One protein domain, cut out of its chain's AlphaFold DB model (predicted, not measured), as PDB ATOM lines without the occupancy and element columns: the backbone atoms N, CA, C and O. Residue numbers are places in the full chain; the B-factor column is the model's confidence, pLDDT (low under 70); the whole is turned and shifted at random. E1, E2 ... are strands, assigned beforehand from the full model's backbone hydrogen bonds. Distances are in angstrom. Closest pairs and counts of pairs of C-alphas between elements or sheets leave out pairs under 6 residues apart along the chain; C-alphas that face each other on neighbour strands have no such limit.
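What this domain is: This is residues 428 to 448 and 494 to 525 of the 711 residues of the protein "Peptidase_S9 domain-containing protein" of Aphanomyces invadans (UniProt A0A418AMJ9). Little regular structure: a rod mostly of loops, with two small strand pairs along it, E1 with E4 toward one end and the hairpin E2 and E3 toward the other. The link after E1 runs on to E3, where residues 445 to 446 pair with residues 500 to 501. The 53 printed residues hold four named strands, E1 to E4 along the chain, and no named helix; the class is all strand, with 13 residues in named elements. It is only just compact, close to loose, with radius of gyration of the C-alphas 11.6 A and spans of 37 by 16 by 15 A.

How they stand to each other: E1, residues 439 to 441, is antiparallel to E4, residues 520 to 522, at 158 degrees; N 440 and O 521 are 2.8 A apart, within hydrogen-bond range. E2, residues 494 to 496, and E3, residues 500 to 503, are an antiparallel hairpin; N 494 and O 502 are 2.8 A apart, within hydrogen-bond range. E1 and E3 are apart.

Where its parts are: E1 (6.3 A) begins at C-alpha 439 (23.367, -11.534, 45.208). E2 spans 6.3 A, E3 10.1 A; E4 (6.6 A) ends at C-alpha 522 (20.017, -8.889, 45.305).

The domain as a whole: The C-alphas farthest apart, Gly 448 and Ile 525, are 37.9 A apart. Residues 449 to 493 are not printed, a gap of 14.8 A between C-alphas 448 and 494. E3 to E4 is a long link. Residues 436, 438 and 525 are under 70 in pLDDT.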
ATOM      1  N   ASP A 428      22.746  -9.845  35.592       83.94
ATOM      2  CA  ASP A 428      24.178 -10.117  35.742       83.94
ATOM      3  C   ASP A 428      24.815  -9.193  36.790       83.94
ATOM      4  O   ASP A 428      24.390  -8.049  36.977       83.94
ATOM      5  N   CYS A 429      25.843  -9.685  37.486       79.69
ATOM      6  CA  CYS A 429      26.578  -8.849  38.429       79.69
ATOM      7  C   CYS A 429      27.500  -7.859  37.703       79.69
ATOM      8  O   CYS A 429      28.222  -8.260  36.787       79.69
ATOM      9  N   PRO A 430      27.539  -6.584  38.135       87.50
ATOM     10  CA  PRO A 430      28.535  -5.624  37.673       87.50
ATOM     11  C   PRO A 430      29.966  -6.131  37.899       87.50
ATOM     12  O   PRO A 430      30.233  -6.848  38.863       87.50
ATOM     13  N   LYS A 431      30.904  -5.729  37.030       79.94
ATOM     14  CA  LYS A 431      32.300  -6.218  37.031       79.94
ATOM     15  C   LYS A 431      33.050  -5.990  38.353       79.94
ATOM     16  O   LYS A 431      33.994  -6.719  38.642       79.94
ATOM     17  N   ASP A 432      32.659  -4.994  39.144       78.56
ATOM     18  CA  ASP A 432      33.256  -4.642  40.437       78.56
ATOM     19  C   ASP A 432      32.607  -5.365  41.636       78.56
ATOM     20  O   ASP A 432      32.986  -5.137  42.790       78.56
ATOM     21  N   MET A 433      31.652  -6.268  41.387       81.44
ATOM     22  CA  MET A 433      30.963  -7.052  42.408       81.44
ATOM     23  C   MET A 433      31.164  -8.551  42.183       81.44
ATOM     24  O   MET A 433      31.044  -9.066  41.075       81.44
ATOM     25  N   ALA A 434      31.434  -9.279  43.264       78.56
ATOM     26  CA  ALA A 434      31.496 -10.731  43.224       78.56
ATOM     27  C   ALA A 434      30.080 -11.312  43.115       78.56
ATOM     28  O   ALA A 434      29.204 -10.960  43.911       78.56
ATOM     29  N   ASP A 435      29.872 -12.216  42.162       75.25
ATOM     30  CA  ASP A 435      28.632 -12.977  42.036       75.25
ATOM     31  C   ASP A 435      28.560 -14.056  43.123       75.25
ATOM     32  O   ASP A 435      29.423 -14.927  43.219       75.25
ATOM     33  N   GLN A 436      27.538 -13.974  43.970       63.19
ATOM     34  CA  GLN A 436      27.255 -14.904  45.063       63.19
ATOM     35  C   GLN A 436      25.900 -15.598  44.848       63.19
ATOM     36  O   GLN A 436      25.152 -15.854  45.794       63.19
ATOM     37  N   GLY A 437      25.547 -15.873  43.590       71.19
ATOM     38  CA  GLY A 437      24.306 -16.542  43.214       71.19
ATOM     39  C   GLY A 437      23.170 -15.543  43.030       71.19
ATOM     40  O   GLY A 437      23.077 -14.902  41.985       71.19
ATOM     41  N   LEU A 438      22.286 -15.415  44.028       67.25
ATOM     42  CA  LEU A 438      21.169 -14.450  44.003       67.25
ATOM     43  C   LEU A 438      21.590 -13.024  44.373       67.25
ATOM     44  O   LEU A 438      20.774 -12.109  44.283       67.25
ATOM     45  N   PHE A 439      22.842 -12.825  44.783       75.94
ATOM     46  CA  PHE A 439      23.367 -11.534  45.208       75.94
ATOM     47  C   PHE A 439      24.675 -11.213  44.492       75.94
ATOM     48  O   PHE A 439      25.484 -12.097  44.238       75.94
ATOM     49  N   CYS A 440      24.906  -9.933  44.242       80.44
ATOM     50  CA  CYS A 440      26.193  -9.372  43.854       80.44
ATOM     51  C   CYS A 440      26.765  -8.642  45.067       80.44
ATOM     52  O   CYS A 440      26.051  -7.847  45.675       80.44
ATOM     53  N   ARG A 441      28.021  -8.885  45.456       87.06
ATOM     54  CA  ARG A 441      28.612  -8.297  46.672       87.06
ATOM     55  C   ARG A 441      29.919  -7.554  46.399       87.06
ATOM     56  O   ARG A 441      30.818  -8.098  45.764       87.06
ATOM     57  N   LYS A 442      30.063  -6.336  46.942       82.75
ATOM     58  CA  LYS A 442      31.351  -5.616  46.956       82.75
ATOM     59  C   LYS A 442      32.336  -6.264  47.934       82.75
ATOM     60  O   LYS A 442      31.956  -6.630  49.045       82.75
ATOM     61  N   LYS A 443      33.599  -6.400  47.521       83.62
ATOM     62  CA  LYS A 443      34.661  -7.000  48.343       83.62
ATOM     63  C   LYS A 443      35.118  -6.044  49.447       83.62
ATOM     64  O   LYS A 443      35.234  -4.843  49.229       83.62
ATOM     65  N   GLU A 444      35.409  -6.608  50.608       84.69
ATOM     66  CA  GLU A 444      36.094  -5.968  51.735       84.69
ATOM     67  C   GLU A 444      37.443  -6.659  51.953       84.69
ATOM     68  O   GLU A 444      37.647  -7.779  51.474       84.69
ATOM     69  N   TYR A 445      38.375  -5.994  52.633       83.12
ATOM     70  CA  TYR A 445      39.690  -6.571  52.906       83.12
ATOM     71  C   TYR A 445      40.181  -6.218  54.312       83.12
ATOM     72  O   TYR A 445      39.795  -5.196  54.884       83.12
ATOM     73  N   ALA A 446      41.028  -7.083  54.868       84.12
ATOM     74  CA  ALA A 446      41.596  -6.916  56.199       84.12
ATOM     75  C   ALA A 446      42.905  -6.114  56.163       84.12
ATOM     76  O   ALA A 446      43.679  -6.196  55.211       84.12
ATOM     77  N   ARG A 447      43.165  -5.371  57.238       83.12
ATOM     78  CA  ARG A 447      44.379  -4.574  57.474       83.12
ATOM     79  C   ARG A 447      45.410  -5.257  58.375       83.12
ATOM     80  O   ARG A 447      46.424  -4.652  58.709       83.12
ATOM     81  N   GLY A 448      45.139  -6.495  58.790       81.94
ATOM     82  CA  GLY A 448      45.969  -7.245  59.734       81.94
ATOM     83  C   GLY A 448      45.671  -6.931  61.204       81.94
ATOM     84  O   GLY A 448      44.701  -6.244  61.525       81.94
ATOM     85  N   THR A 494      36.672   2.762  53.826       89.38
ATOM     86  CA  THR A 494      36.681   3.326  55.174       89.38
ATOM     87  C   THR A 494      36.867   2.224  56.208       89.38
ATOM     88  O   THR A 494      36.491   1.067  55.995       89.38
ATOM     89  N   SER A 495      37.488   2.571  57.335       86.31
ATOM     90  CA  SER A 495      37.696   1.638  58.438       86.31
ATOM     91  C   SER A 495      36.354   1.213  59.030       86.31
ATOM     92  O   SER A 495      35.552   2.059  59.434       86.31
ATOM     93  N   PHE A 496      36.119  -0.092  59.124       81.38
ATOM     94  CA  PHE A 496      34.952  -0.670  59.777       81.38
ATOM     95  C   PHE A 496      35.423  -1.600  60.897       81.38
ATOM     96  O   PHE A 496      35.986  -2.663  60.641       81.38
ATOM     97  N   GLY A 497      35.228  -1.182  62.148       77.50
ATOM     98  CA  GLY A 497      35.896  -1.815  63.287       77.50
ATOM     99  C   GLY A 497      37.414  -1.585  63.266       77.50
ATOM    100  O   GLY A 497      37.908  -0.677  62.597       77.50
ATOM    101  N   CYS A 498      38.162  -2.409  64.001       71.50
ATOM    102  CA  CYS A 498      39.608  -2.232  64.142       71.50
ATOM    103  C   CYS A 498      40.389  -2.637  62.878       71.50
ATOM    104  O   CYS A 498      41.221  -1.873  62.386       71.50
ATOM    105  N   CYS A 499      40.078  -3.795  62.293       75.56
ATOM    106  CA  CYS A 499      40.959  -4.462  61.334       75.56
ATOM    107  C   CYS A 499      40.396  -4.622  59.911       75.56
ATOM    108  O   CYS A 499      41.081  -5.205  59.072       75.56
ATOM    109  N   MET A 500      39.204  -4.100  59.594       84.69
ATOM    110  CA  MET A 500      38.591  -4.246  58.263       84.69
ATOM    111  C   MET A 500      38.456  -2.909  57.531       84.69
ATOM    112  O   MET A 500      38.112  -1.887  58.124       84.69
ATOM    113  N   CYS A 501      38.683  -2.934  56.219       87.44
ATOM    114  CA  CYS A 501      38.394  -1.835  55.304       87.44
ATOM    115  C   CYS A 501      37.209  -2.199  54.422       87.44
ATOM    116  O   CYS A 501      37.226  -3.204  53.700       87.44
ATOM    117  N   ARG A 502      36.186  -1.347  54.458       88.62
ATOM    118  CA  ARG A 502      34.913  -1.564  53.779       88.62
ATOM    119  C   ARG A 502      34.659  -0.452  52.757       88.62
ATOM    120  O   ARG A 502      34.853   0.712  53.097       88.62
ATOM    121  N   PRO A 503      34.215  -0.758  51.527       88.62
ATOM    122  CA  PRO A 503      33.796   0.283  50.599       88.62
ATOM    123  C   PRO A 503      32.455   0.878  51.038       88.62
ATOM    124  O   PRO A 503      31.715   0.276  51.829       88.62
ATOM    125  N   SER A 504      32.105   2.037  50.482       86.25
ATOM    126  CA  SER A 504      30.765   2.588  50.663       86.25
ATOM    127  C   SER A 504      29.701   1.581  50.185       86.25
ATOM    128  O   SER A 504      29.892   0.907  49.160       86.25
ATOM    129  N   PRO A 505      28.585   1.430  50.927       86.12
ATOM    130  CA  PRO A 505      27.506   0.542  50.522       86.12
ATOM    131  C   PRO A 505      27.044   0.853  49.089       86.12
ATOM    132  O   PRO A 505      26.797   2.020  48.780       86.12
ATOM    133  N   PRO A 506      26.920  -0.159  48.211       86.38
ATOM    134  CA  PRO A 506      26.532   0.061  46.825       86.38
ATOM    135  C   PRO A 506      25.111   0.628  46.729       86.38
ATOM    136  O   PRO A 506      24.252   0.338  47.566       86.38
ATOM    137  N   ASP A 507      24.866   1.417  45.688       90.31
ATOM    138  CA  ASP A 507      23.523   1.803  45.264       90.31
ATOM    139  C   ASP A 507      23.013   0.736  44.287       90.31
ATOM    140  O   ASP A 507      23.338   0.738  43.101       90.31
ATOM    141  N   CYS A 508      22.297  -0.249  44.825       86.94
ATOM    142  CA  CYS A 508      21.897  -1.433  44.071       86.94
ATOM    143  C   CYS A 508      20.918  -1.117  42.937       86.94
ATOM    144  O   CYS A 508      20.944  -1.784  41.906       86.94
ATOM    145  N   GLU A 509      20.098  -0.081  43.098       85.19
ATOM    146  CA  GLU A 509      19.113   0.310  42.096       85.19
ATOM    147  C   GLU A 509      19.795   0.921  40.867       85.19
ATOM    148  O   GLU A 509      19.520   0.500  39.740       85.19
ATOM    149  N   LYS A 510      20.777   1.813  41.080       87.81
ATOM    150  CA  LYS A 510      21.611   2.364  39.994       87.81
ATOM    151  C   LYS A 510      22.446   1.311  39.275       87.81
ATOM    152  O   LYS A 510      22.754   1.472  38.099       87.81
ATOM    153  N   LEU A 511      22.798   0.228  39.965       85.19
ATOM    154  CA  LEU A 511      23.538  -0.898  39.395       85.19
ATOM    155  C   LEU A 511      22.641  -1.894  38.637       85.19
ATOM    156  O   LEU A 511      23.127  -2.930  38.191       85.19
ATOM    157  N   GLY A 512      21.340  -1.613  38.486       84.44
ATOM    158  CA  GLY A 512      20.403  -2.497  37.782       84.44
ATOM    159  C   GLY A 512      20.008  -3.747  38.578       84.44
ATOM    160  O   GLY A 512      19.452  -4.699  38.021       84.44
ATOM    161  N   LEU A 513      20.264  -3.744  39.885       86.12
ATOM    162  CA  LEU A 513      20.010  -4.832  40.821       86.12
ATOM    163  C   LEU A 513      18.794  -4.505  41.718       86.12
ATOM    164  O   LEU A 513      18.184  -3.441  41.620       86.12
ATOM    165  N   ALA A 514      18.363  -5.474  42.517       83.38
ATOM    166  CA  ALA A 514      17.273  -5.378  43.485       83.38
ATOM    167  C   ALA A 514      17.792  -4.940  44.876       83.38
ATOM    168  O   ALA A 514      18.822  -4.280  44.988       83.38
ATOM    169  N   GLY A 515      17.064  -5.264  45.952       81.06
ATOM    170  CA  GLY A 515      17.300  -4.734  47.303       81.06
ATOM    171  C   GLY A 515      18.714  -4.942  47.870       81.06
ATOM    172  O   GLY A 515      19.402  -5.917  47.560       81.06
ATOM    173  N   ARG A 516      19.138  -4.018  48.745       83.56
ATOM    174  CA  ARG A 516      20.462  -4.009  49.386       83.56
ATOM    175  C   ARG A 516      20.449  -4.669  50.763       83.56
ATOM    176  O   ARG A 516      19.647  -4.301  51.614       83.56
ATOM    177  N   ILE A 517      21.430  -5.531  51.027       74.81
ATOM    178  CA  ILE A 517      21.759  -6.054  52.359       74.81
ATOM    179  C   ILE A 517      23.265  -5.863  52.594       74.81
ATOM    180  O   ILE A 517      24.107  -6.609  52.091       74.81
ATOM    181  N   GLY A 518      23.635  -4.830  53.353       81.62
ATOM    182  CA  GLY A 518      25.040  -4.490  53.604       81.62
ATOM    183  C   GLY A 518      25.797  -4.100  52.324       81.62
ATOM    184  O   GLY A 518      25.469  -3.096  51.700       81.62
ATOM    185  N   LEU A 519      26.821  -4.882  51.951       83.06
ATOM    186  CA  LEU A 519      27.565  -4.715  50.683       83.06
ATOM    187  C   LEU A 519      26.989  -5.532  49.526       83.06
ATOM    188  O   LEU A 519      27.558  -5.528  48.433       83.06
ATOM    189  N   SER A 520      25.919  -6.279  49.783       85.31
ATOM    190  CA  SER A 520      25.293  -7.166  48.817       85.31
ATOM    191  C   SER A 520      24.056  -6.504  48.214       85.31
ATOM    192  O   SER A 520      23.259  -5.895  48.924       85.31
ATOM    193  N   CYS A 521      23.883  -6.664  46.911       84.00
ATOM    194  CA  CYS A 521      22.705  -6.294  46.143       84.00
ATOM    195  C   CYS A 521      22.046  -7.572  45.636       84.00
ATOM    196  O   CYS A 521      22.723  -8.390  45.017       84.00
ATOM    197  N   ALA A 522      20.758  -7.775  45.892       82.00
ATOM    198  CA  ALA A 522      20.017  -8.889  45.305       82.00
ATOM    199  C   ALA A 522      19.939  -8.708  43.784       82.00
ATOM    200  O   ALA A 522      19.827  -7.587  43.310       82.00
ATOM    201  N   LYS A 523      19.974  -9.772  42.988       79.81
ATOM    202  CA  LYS A 523      19.705  -9.680  41.545       79.81
ATOM    203  C   LYS A 523      18.217  -9.433  41.305       79.81
ATOM    204  O   LYS A 523      17.387  -9.907  42.080       79.81
ATOM    205  N   LYS A 524      17.858  -8.725  40.227       78.75
ATOM    206  CA  LYS A 524      16.458  -8.725  39.778       78.75
ATOM    207  C   LYS A 524      16.177 -10.079  39.145       78.75
ATOM    208  O   LYS A 524      16.998 -10.586  38.382       78.75
ATOM    209  N   ILE A 525      15.041 -10.659  39.505       65.06
ATOM    210  CA  ILE A 525      14.616 -11.973  39.035       65.06
ATOM    211  C   ILE A 525      13.255 -11.788  38.381       65.06
ATOM    212  O   ILE A 525      12.302 -11.382  39.043       65.06
TER     213      ILE A 525